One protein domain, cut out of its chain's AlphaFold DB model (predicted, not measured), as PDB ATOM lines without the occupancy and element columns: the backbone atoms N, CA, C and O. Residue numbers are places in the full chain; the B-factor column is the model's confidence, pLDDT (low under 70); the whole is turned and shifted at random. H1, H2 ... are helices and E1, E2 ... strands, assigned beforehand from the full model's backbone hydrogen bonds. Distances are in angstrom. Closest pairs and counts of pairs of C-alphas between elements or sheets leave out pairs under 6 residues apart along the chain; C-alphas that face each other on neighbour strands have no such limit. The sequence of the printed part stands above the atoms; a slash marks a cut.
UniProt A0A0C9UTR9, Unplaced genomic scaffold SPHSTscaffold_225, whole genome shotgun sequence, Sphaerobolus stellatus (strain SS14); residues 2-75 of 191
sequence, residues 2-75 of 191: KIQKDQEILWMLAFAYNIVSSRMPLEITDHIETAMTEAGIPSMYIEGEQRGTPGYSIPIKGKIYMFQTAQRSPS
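This is residues 2 to 75 of the 191 residues of an uncharacterized protein of Sphaerobolus stellatus (strain SS14) (UniProt A0A0C9UTR9). Two helices make an open V: the long H1 is one arm, and after a tight turn the shorter H2 folds back as the other, while a hairpin of two strands, E1 and E2, lies across H1 and packs on its residues 7 to 15 through E1. A long stretch without named elements, residues 40 to 55, bridges the open side of the V from H2 back to H1, and the last residues, 68 to 75, run from E2 into the gap between the two helices; at the tip of the V, residues 22 to 28 stick out. The printed part has 74 residues, with two named helices and two named strands in the order H1, H2, E1, E2; the sheet has the order E1 - E2 and is antiparallel. The class is mixed, helices and strands, with 44 residues in named elements. The whole is compact, with a radius of gyration of the C-alphas of 12.8 A, and the C-alphas span 37 by 26 by 18 A along their three main axes.

H1 is residues 2 to 21 and H2 is residues 26 to 39. H1 and H2 are close but not clearly touching, with 1 pair of C-alphas within 8 A, those of Ser 21 and Thr 29, 6.0 A apart. Their lines stand at a steep tilt of 43 degrees, and they run opposite ways. Their centres are 19.5 A apart. In H1 every O i to N i+4 pair is within hydrogen-bond range, and in H2 9 of 10 are. The strand E1 is residues 56 to 60. H1 and E1 have 6 pairs of C-alphas within 8 A, the closest being those of Trp 11 and Tyr 56, 5.9 A apart, and their centres are 8.5 A apart. The strand E2 is residues 63 to 67. E1 and E2 form a hairpin of antiparallel neighbour strands, with an angle of 155 degrees between their N-to-C directions. The C-alphas of Ser 57 and Met 66 face each other at 4.4 A. N 58 and O 65 are within hydrogen-bond range at 2.8 A, and N 67 and O 56 at 2.9 A. Counted within 10 A, H1 has 25 pairs of C-alphas with E1 and 3 with E2, made by residues 7 to 15 of H1. E2 is apart from H1 and from H2.

H1 begins at C-alpha 2, at (46.483, 87.499, 33.533), and runs for 28.5 A, from Lys 2 to Ser 21, whose C-alpha is at (38.496, 62.228, 44.024). H2 measures 19.4 A from Leu 26 to Ala 39, and its last C-alpha is at (29.145, 75.825, 53.121). E1 runs 13.0 A from Tyr 56 to Ile 60. E2 runs 13.1 A from Lys 63 to Phe 67 and ends at C-alpha 67, at (36.335, 67.391, 30.427).

The two C-alphas farthest apart, those of Glu 38 and Gly 62, are 38.5 A from each other, and the first and last printed C-alphas, of Lys 2 and Ser 75, are 19.1 A apart. The printed part has no cut. The links from H1 to H2, of 4 residues, and from E1 to E2, of 2 residues, are tight, while the link from H2 to E1, of 16 residues, is long. The C-alphas of that long link, residues 40 to 55, lie 7 to 16 A from the mean of all C-alphas. Residues 22 to 28, of which 26 to 28 belong to H2, stand free. The mean pLDDT of the printed part is 89.2, and one printed residue, Gly 52, is under 70.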
ATOM      1  N   LYS A   2      46.866  87.942  32.172       70.62
ATOM      2  CA  LYS A   2      46.483  87.499  33.533       70.62
ATOM      3  C   LYS A   2      45.396  86.406  33.537       70.62
ATOM      4  O   LYS A   2      45.646  85.322  34.041       70.62
ATOM      5  N   ILE A   3      44.286  86.638  32.828       78.62
ATOM      6  CA  ILE A   3      43.147  85.700  32.726       78.62
ATOM      7  C   ILE A   3      43.570  84.309  32.225       78.62
ATOM      8  O   ILE A   3      43.153  83.304  32.780       78.62
ATOM      9  N   GLN A   4      44.447  84.240  31.216       80.75
ATOM     10  CA  GLN A   4      44.913  82.960  30.667       80.75
ATOM     11  C   GLN A   4      45.733  82.153  31.683       80.75
ATOM     12  O   GLN A   4      45.563  80.945  31.794       80.75
ATOM     13  N   LYS A   5      46.609  82.815  32.445       84.06
ATOM     14  CA  LYS A   5      47.412  82.145  33.471       84.06
ATOM     15  C   LYS A   5      46.543  81.666  34.636       84.06
ATOM     16  O   LYS A   5      46.736  80.553  35.117       84.06
ATOM     17  N   ASP A   6      45.584  82.487  35.057       85.75
ATOM     18  CA  ASP A   6      44.612  82.111  36.087       85.75
ATOM     19  C   ASP A   6      43.796  80.893  35.615       85.75
ATOM     20  O   ASP A   6      43.599  79.943  36.370       85.75
ATOM     21  N   GLN A   7      43.438  80.857  34.329       87.25
ATOM     22  CA  GLN A   7      42.747  79.730  33.711       87.25
ATOM     23  C   GLN A   7      43.535  78.434  33.728       87.25
ATOM     24  O   GLN A   7      43.016  77.404  34.154       87.25
ATOM     25  N   GLU A   8      44.796  78.483  33.321       87.69
ATOM     26  CA  GLU A   8      45.668  77.312  33.334       87.69
ATOM     27  C   GLU A   8      45.832  76.743  34.749       87.69
ATOM     28  O   GLU A   8      45.772  75.525  34.931       87.69
ATOM     29  N   ILE A   9      45.978  77.609  35.759       89.69
ATOM     30  CA  ILE A   9      46.080  77.186  37.161       89.69
ATOM     31  C   ILE A   9      44.773  76.534  37.618       89.69
ATOM     32  O   ILE A   9      44.807  75.428  38.149       89.69
ATOM     33  N   LEU A  10      43.623  77.173  37.395       91.00
ATOM     34  CA  LEU A  10      42.339  76.639  37.850       91.00
ATOM     35  C   LEU A  10      41.972  75.321  37.173       91.00
ATOM     36  O   LEU A  10      41.467  74.409  37.829       91.00
ATOM     37  N   TRP A  11      42.270  75.182  35.884       91.31
ATOM     38  CA  TRP A  11      42.087  73.922  35.177       91.31
ATOM     39  C   TRP A  11      43.016  72.830  35.709       91.31
ATOM     40  O   TRP A  11      42.561  71.711  35.937       91.31
ATOM     41  N   MET A  12      44.287  73.145  35.979       92.94
ATOM     42  CA  MET A  12      45.223  72.208  36.610       92.94
ATOM     43  C   MET A  12      44.725  71.748  37.987       92.94
ATOM     44  O   MET A  12      44.772  70.554  38.278       92.94
ATOM     45  N   LEU A  13      44.223  72.667  38.818       94.75
ATOM     46  CA  LEU A  13      43.639  72.341  40.123       94.75
ATOM     47  C   LEU A  13      42.406  71.442  39.975       94.75
ATOM     48  O   LEU A  13      42.299  70.439  40.674       94.75
ATOM     49  N   ALA A  14      41.514  71.755  39.030       94.19
ATOM     50  CA  ALA A  14      40.333  70.940  38.764       94.19
ATOM     51  C   ALA A  14      40.731  69.524  38.333       94.19
ATOM     52  O   ALA A  14      40.218  68.545  38.864       94.19
ATOM     53  N   PHE A  15      41.691  69.389  37.424       94.50
ATOM     54  CA  PHE A  15      42.184  68.083  36.999       94.50
ATOM     55  C   PHE A  15      42.829  67.287  38.116       94.50
ATOM     56  O   PHE A  15      42.521  66.107  38.269       94.50
ATOM     57  N   ALA A  16      43.661  67.934  38.926       95.25
ATOM     58  CA  ALA A  16      44.251  67.300  40.089       95.25
ATOM     59  C   ALA A  16      43.183  66.816  41.075       95.25
ATOM     60  O   ALA A  16      43.216  65.657  41.484       95.25
ATOM     61  N   TYR A  17      42.195  67.658  41.381       95.81
ATOM     62  CA  TYR A  17      41.088  67.293  42.256       95.81
ATOM     63  C   TYR A  17      40.305  66.099  41.702       95.81
ATOM     64  O   TYR A  17      40.094  65.126  42.412       95.81
ATOM     65  N   ASN A  18      39.958  66.102  40.411       95.19
ATOM     66  CA  ASN A  18      39.219  64.990  39.807       95.19
ATOM     67  C   ASN A  18      40.031  63.685  39.777       95.19
ATOM     68  O   ASN A  18      39.453  62.616  39.967       95.19
ATOM     69  N   ILE A  19      41.353  63.742  39.564       95.25
ATOM     70  CA  ILE A  19      42.209  62.552  39.692       95.25
ATOM     71  C   ILE A  19      42.103  62.003  41.109       95.25
ATOM     72  O   ILE A  19      41.807  60.819  41.277       95.25
ATOM     73  N   VAL A  20      42.312  62.860  42.107       95.81
ATOM     74  CA  VAL A  20      42.307  62.448  43.508       95.81
ATOM     75  C   VAL A  20      40.939  61.897  43.911       95.81
ATOM     76  O   VAL A  20      40.860  60.754  44.361       95.81
ATOM     77  N   SER A  21      39.858  62.638  43.670       94.56
ATOM     78  CA  SER A  21      38.496  62.228  44.024       94.56
ATOM     79  C   SER A  21      38.053  60.951  43.306       94.56
ATOM     80  O   SER A  21      37.299  60.170  43.867       94.56
ATOM     81  N   SER A  22      38.567  60.660  42.103       94.69
ATOM     82  CA  SER A  22      38.254  59.398  41.406       94.69
ATOM     83  C   SER A  22      38.895  58.151  42.031       94.69
ATOM     84  O   SER A  22      38.534  57.029  41.669       94.69
ATOM     85  N   ARG A  23      39.893  58.325  42.908       94.75
ATOM     86  CA  ARG A  23      40.674  57.235  43.520       94.75
ATOM     87  C   ARG A  23      40.513  57.147  45.032       94.75
ATOM     88  O   ARG A  23      40.845  56.115  45.609       94.75
ATOM     89  N   MET A  24      40.054  58.223  45.655       95.50
ATOM     90  CA  MET A  24      39.824  58.301  47.089       95.50
ATOM     91  C   MET A  24      38.573  57.487  47.478       95.50
ATOM     92  O   MET A  24      37.643  57.382  46.676       95.50
ATOM     93  N   PRO A  25      38.517  56.903  48.690       96.88
ATOM     94  CA  PRO A  25      37.291  56.307  49.214       96.88
ATOM     95  C   PRO A  25      36.095  57.266  49.159       96.88
ATOM     96  O   PRO A  25      36.221  58.433  49.535       96.88
ATOM     97  N   LEU A  26      34.927  56.745  48.762       94.94
ATOM     98  CA  LEU A  26      33.687  57.528  48.660       94.94
ATOM     99  C   LEU A  26      33.305  58.187  49.987       94.94
ATOM    100  O   LEU A  26      32.863  59.326  50.002       94.94
ATOM    101  N   GLU A  27      33.568  57.511  51.104       96.12
ATOM    102  CA  GLU A  27      33.341  58.023  52.461       96.12
ATOM    103  C   GLU A  27      34.022  59.381  52.709       96.12
ATOM    104  O   GLU A  27      33.528  60.194  53.483       96.12
ATOM    105  N   ILE A  28      35.146  59.636  52.032       96.25
ATOM    106  CA  ILE A  28      35.900  60.887  52.139       96.25
ATOM    107  C   ILE A  28      35.382  61.903  51.122       96.25
ATOM    108  O   ILE A  28      35.140  63.058  51.473       96.25
ATOM    109  N   THR A  29      35.216  61.497  49.861       94.62
ATOM    110  CA  THR A  29      34.810  62.427  48.799       94.62
ATOM    111  C   THR A  29      33.382  62.907  48.982       94.62
ATOM    112  O   THR A  29      33.142  64.099  48.847       94.62
ATOM    113  N   ASP A  30      32.455  62.027  49.358       94.62
ATOM    114  CA  ASP A  30      31.060  62.397  49.598       94.62
ATOM    115  C   ASP A  30      30.969  63.379  50.770       94.62
ATOM    116  O   ASP A  30      30.268  64.383  50.671       94.62
ATOM    117  N   HIS A  31      31.752  63.168  51.839       94.81
ATOM    118  CA  HIS A  31      31.819  64.121  52.948       94.81
ATOM    119  C   HIS A  31      32.321  65.495  52.480       94.81
ATOM    120  O   HIS A  31      31.777  66.526  52.881       94.81
ATOM    121  N   ILE A  32      33.374  65.540  51.662       94.88
ATOM    122  CA  ILE A  32      33.915  66.803  51.142       94.88
ATOM    123  C   ILE A  32      32.877  67.519  50.269       94.88
ATOM    124  O   ILE A  32      32.620  68.704  50.481       94.88
ATOM    125  N   GLU A  33      32.241  66.812  49.335       92.31
ATOM    126  CA  GLU A  33      31.238  67.388  48.434       92.31
ATOM    127  C   GLU A  33      30.001  67.889  49.200       92.31
ATOM    128  O   GLU A  33      29.495  68.985  48.925       92.31
ATOM    129  N   THR A  34      29.536  67.145  50.210       94.38
ATOM    130  CA  THR A  34      28.464  67.596  51.110       94.38
ATOM    131  C   THR A  34      28.880  68.851  51.873       94.38
ATOM    132  O   THR A  34      28.156  69.844  51.831       94.38
ATOM    133  N   ALA A  35      30.064  68.863  52.490       94.44
ATOM    134  CA  ALA A  35      30.549  70.013  53.251       94.44
ATOM    135  C   ALA A  35      30.710  71.270  52.379       94.44
ATOM    136  O   ALA A  35      30.353  72.370  52.801       94.44
ATOM    137  N   MET A  36      31.199  71.122  51.144       91.88
ATOM    138  CA  MET A  36      31.277  72.218  50.174       91.88
ATOM    139  C   MET A  36      29.889  72.747  49.798       91.88
ATOM    140  O   MET A  36      29.679  73.962  49.763       91.88
ATOM    141  N   THR A  37      28.935  71.844  49.556       91.12
ATOM    142  CA  THR A  37      27.549  72.202  49.226       91.12
ATOM    143  C   THR A  37      26.888  72.965  50.375       91.12
ATOM    144  O   THR A  37      26.295  74.020  50.156       91.12
ATOM    145  N   GLU A  38      27.032  72.476  51.607       93.62
ATOM    146  CA  GLU A  38      26.470  73.092  52.813       93.62
ATOM    147  C   GLU A  38      27.133  74.426  53.165       93.62
ATOM    148  O   GLU A  38      26.463  75.349  53.630       93.62
ATOM    149  N   ALA A  39      28.439  74.564  52.920       92.25
ATOM    150  CA  ALA A  39      29.145  75.825  53.121       92.25
ATOM    151  C   ALA A  39      28.687  76.917  52.139       92.25
ATOM    152  O   ALA A  39      28.880  78.102  52.411       92.25
ATOM    153  N   GLY A  40      28.091  76.545  51.000       90.44
ATOM    154  CA  GLY A  40      27.619  77.489  49.988       90.44
ATOM    155  C   GLY A  40      28.740  78.307  49.335       90.44
ATOM    156  O   GLY A  40      28.463  79.338  48.716       90.44
ATOM    157  N   ILE A  41      29.997  77.872  49.477       88.81
ATOM    158  CA  ILE A  41      31.156  78.514  48.854       88.81
ATOM    159  C   ILE A  41      31.286  77.956  47.432       88.81
ATOM    160  O   ILE A  41      31.377  76.740  47.256       88.81
ATOM    161  N   PRO A  42      31.293  78.805  46.392       88.19
ATOM    162  CA  PRO A  42      31.392  78.320  45.024       88.19
ATOM    163  C   PRO A  42      32.772  77.712  44.750       88.19
ATOM    164  O   PRO A  42      33.797  78.265  45.152       88.19
ATOM    165  N   SER A  43      32.801  76.624  43.977       90.31
ATOM    166  CA  SER A  43      34.022  76.112  43.345       90.31
ATOM    167  C   SER A  43      34.769  77.219  42.599       90.31
ATOM    168  O   SER A  43      34.152  78.162  42.091       90.31
ATOM    169  N   MET A  44      36.092  77.087  42.470       88.62
ATOM    170  CA  MET A  44      36.891  78.090  41.766       88.62
ATOM    171  C   MET A  44      36.444  78.249  40.301       88.62
ATOM    172  O   MET A  44      36.255  77.276  39.563       88.62
ATOM    173  N   TYR A  45      36.285  79.500  39.872       85.44
ATOM    174  CA  TYR A  45      35.886  79.872  38.517       85.44
ATOM    175  C   TYR A  45      36.559  81.183  38.100       85.44
ATOM    176  O   TYR A  45      37.062  81.930  38.942       85.44
ATOM    177  N   ILE A  46      36.558  81.453  36.798       80.44
ATOM    178  CA  ILE A  46      37.107  82.679  36.211       80.44
ATOM    179  C   ILE A  46      35.961  83.560  35.761       80.44
ATOM    180  O   ILE A  46      34.917  83.077  35.321       80.44
ATOM    181  N   GLU A  47      36.172  84.865  35.829       74.50
ATOM    182  CA  GLU A  47      35.283  85.832  35.206       74.50
ATOM    183  C   GLU A  47      35.048  85.505  33.719       74.50
ATOM    184  O   GLU A  47      35.982  85.232  32.965       74.50
ATOM    185  N   GLY A  48      33.778  85.487  33.314       71.56
ATOM    186  CA  GLY A  48      33.346  85.055  31.981       71.56
ATOM    187  C   GLY A  48      32.932  83.580  31.886       71.56
ATOM    188  O   GLY A  48      32.286  83.202  30.911       71.56
ATOM    189  N   GLU A  49      33.224  82.752  32.893       76.25
ATOM    190  CA  GLU A  49      32.701  81.386  32.985       76.25
ATOM    191  C   GLU A  49      31.398  81.344  33.801       76.25
ATOM    192  O   GLU A  49      31.213  82.080  34.773       76.25
ATOM    193  N   GLN A  50      30.473  80.458  33.422       74.19
ATOM    194  CA  GLN A  50      29.212  80.307  34.142       74.19
ATOM    195  C   GLN A  50      29.461  79.633  35.503       74.19
ATOM    196  O   GLN A  50      29.872  78.471  35.571       74.19
ATOM    197  N   ARG A  51      29.192  80.358  36.599       74.69
ATOM    198  CA  ARG A  51      29.305  79.828  37.970       74.69
ATOM    199  C   ARG A  51      28.487  78.545  38.129       74.69
ATOM    200  O   ARG A  51      27.371  78.449  37.625       74.69
ATOM    201  N   GLY A  52      29.044  77.578  38.858       69.94
ATOM    202  CA  GLY A  52      28.366  76.318  39.180       69.94
ATOM    203  C   GLY A  52      28.189  75.353  38.003       69.94
ATOM    204  O   GLY A  52      27.485  74.360  38.152       69.94
ATOM    205  N   THR A  53      28.803  75.614  36.842       74.56
ATOM    206  CA  THR A  53      28.777  74.664  35.719       74.56
ATOM    207  C   THR A  53      29.986  73.731  35.742       74.56
ATOM    208  O   THR A  53      31.109  74.190  35.997       74.56
ATOM    209  N   PRO A  54      29.786  72.425  35.481       81.12
ATOM    210  CA  PRO A  54      30.891  71.492  35.375       81.12
ATOM    211  C   PRO A  54      31.732  71.791  34.134       81.12
ATOM    212  O   PRO A  54      31.286  72.387  33.152       81.12
ATOM    213  N   GLY A  55      32.958  71.304  34.196       88.00
ATOM    214  CA  GLY A  55      33.838  71.159  33.063       88.00
ATOM    215  C   GLY A  55      34.952  72.188  32.943       88.00
ATOM    216  O   GLY A  55      34.881  73.318  33.425       88.00
ATOM    217  N   TYR A  56      36.026  71.735  32.304       89.88
ATOM    218  CA  TYR A  56      37.259  72.482  32.080       89.88
ATOM    219  C   TYR A  56      38.037  71.878  30.905       89.88
ATOM    220  O   TYR A  56      37.699  70.807  30.388       89.88
ATOM    221  N   SER A  57      39.087  72.567  30.466       89.56
ATOM    222  CA  SER A  57      40.001  72.069  29.435       89.56
ATOM    223  C   SER A  57      41.434  72.067  29.950       89.56
ATOM    224  O   SER A  57      41.752  72.851  30.822       89.56
ATOM    225  N   ILE A  58      42.325  71.216  29.442       89.88
ATOM    226  CA  ILE A  58      43.763  71.322  29.743       89.88
ATOM    227  C   ILE A  58      44.586  71.180  28.469       89.88
ATOM    228  O   ILE A  58      44.426  70.189  27.749       89.88
ATOM    229  N   PRO A  59      45.513  72.118  28.200       87.81
ATOM    230  CA  PRO A  59      46.535  71.934  27.186       87.81
ATOM    231  C   PRO A  59      47.652  71.017  27.714       87.81
ATOM    232  O   PRO A  59      48.409  71.379  28.609       87.81
ATOM    233  N   ILE A  60      47.803  69.828  27.130       86.94
ATOM    234  CA  ILE A  60      48.898  68.896  27.431       86.94
ATOM    235  C   ILE A  60      49.658  68.612  26.137       86.94
ATOM    236  O   ILE A  60      49.105  68.047  25.193       86.94
ATOM    237  N   LYS A  61      50.944  68.990  26.094       89.06
ATOM    238  CA  LYS A  61      51.845  68.764  24.942       89.06
ATOM    239  C   LYS A  61      51.245  69.235  23.603       89.06
ATOM    240  O   LYS A  61      51.320  68.532  22.601       89.06
ATOM    241  N   GLY A  62      50.611  70.409  23.602       87.12
ATOM    242  CA  GLY A  62      50.001  71.007  22.406       87.12
ATOM    243  C   GLY A  62      48.629  70.445  22.015       87.12
ATOM    244  O   GLY A  62      48.052  70.909  21.036       87.12
ATOM    245  N   LYS A  63      48.076  69.485  22.770       92.88
ATOM    246  CA  LYS A  63      46.709  68.984  22.585       92.88
ATOM    247  C   LYS A  63      45.803  69.479  23.709       92.88
ATOM    248  O   LYS A  63      46.175  69.396  24.876       92.88
ATOM    249  N   ILE A  64      44.614  69.959  23.359       91.25
ATOM    250  CA  ILE A  64      43.587  70.356  24.327       91.25
ATOM    251  C   ILE A  64      42.726  69.133  24.653       91.25
ATOM    252  O   ILE A  64      42.168  68.501  23.755       91.25
ATOM    253  N   TYR A  65      42.636  68.801  25.936       92.19
ATOM    254  CA  TYR A  65      41.732  67.786  26.468       92.19
ATOM    255  C   TYR A  65      40.554  68.485  27.130       92.19
ATOM    256  O   TYR A  65      40.765  69.373  27.949       92.19
ATOM    257  N   MET A  66      39.331  68.096  26.771       92.69
ATOM    258  CA  MET A  66      38.104  68.687  27.303       92.69
ATOM    259  C   MET A  66      37.417  67.698  28.236       92.69
ATOM    260  O   MET A  66      37.167  66.554  27.856       92.69
ATOM    261  N   PHE A  67      37.066  68.159  29.430       92.56
ATOM    262  CA  PHE A  67      36.335  67.391  30.427       92.56
ATOM    263  C   PHE A  67      34.997  68.083  30.648       92.56
ATOM    264  O   PHE A  67      34.914  69.006  31.441       92.56
ATOM    265  N   GLN A  68      33.958  67.702  29.910       90.81
ATOM    266  CA  GLN A  68      32.691  68.450  29.902       90.81
ATOM    267  C   GLN A  68      31.842  68.240  31.163       90.81
ATOM    268  O   GLN A  68      31.046  69.099  31.520       90.81
ATOM    269  N   THR A  69      32.006  67.098  31.830       90.31
ATOM    270  CA  THR A  69      31.189  66.689  32.984       90.31
ATOM    271  C   THR A  69      31.976  66.645  34.290       90.31
ATOM    272  O   THR A  69      31.418  66.292  35.322       90.31
ATOM    273  N   ALA A  70      33.277  66.941  34.250       91.19
ATOM    274  CA  ALA A  70      34.132  66.867  35.427       91.19
ATOM    275  C   ALA A  70      33.884  68.060  36.354       91.19
ATOM    276  O   ALA A  70      33.614  69.170  35.890       91.19
ATOM    277  N   GLN A  71      34.005  67.835  37.661       88.75
ATOM    278  CA  GLN A  71      33.809  68.897  38.643       88.75
ATOM    279  C   GLN A  71      34.917  69.947  38.543       88.75
ATOM    280  O   GLN A  71      36.024  69.674  38.071       88.75
ATOM    281  N   ARG A  72      34.626  71.165  38.990       90.19
ATOM    282  CA  ARG A  72      35.658  72.197  39.153       90.19
ATOM    283  C   ARG A  72      36.410  71.966  40.461       90.19
ATOM    284  O   ARG A  72      35.952  71.224  41.322       90.19
ATOM    285  N   SER A  73      37.571  72.598  40.610       91.75
ATOM    286  CA  SER A  73      38.312  72.546  41.874       91.75
ATOM    287  C   SER A  73      37.478  73.129  43.028       91.75
ATOM    288  O   SER A  73      36.744  74.099  42.796       91.75
ATOM    289  N   PRO A  74      37.649  72.635  44.272       93.00
ATOM    290  CA  PRO A  74      37.186  73.317  45.478       93.00
ATOM    291  C   PRO A  74      37.609  74.783  45.521       93.00
ATOM    292  O   PRO A  74      38.519  75.175  44.796       93.00
ATOM    293  N   SER A  75      36.970  75.584  46.372       90.94
ATOM    294  CA  SER A  75      37.224  77.029  46.506       90.94
ATOM    295  C   SER A  75      38.612  77.382  47.050       90.94
ATOM    296  O   SER A  75      39.005  78.545  47.020       90.94
TER     297      SER A  75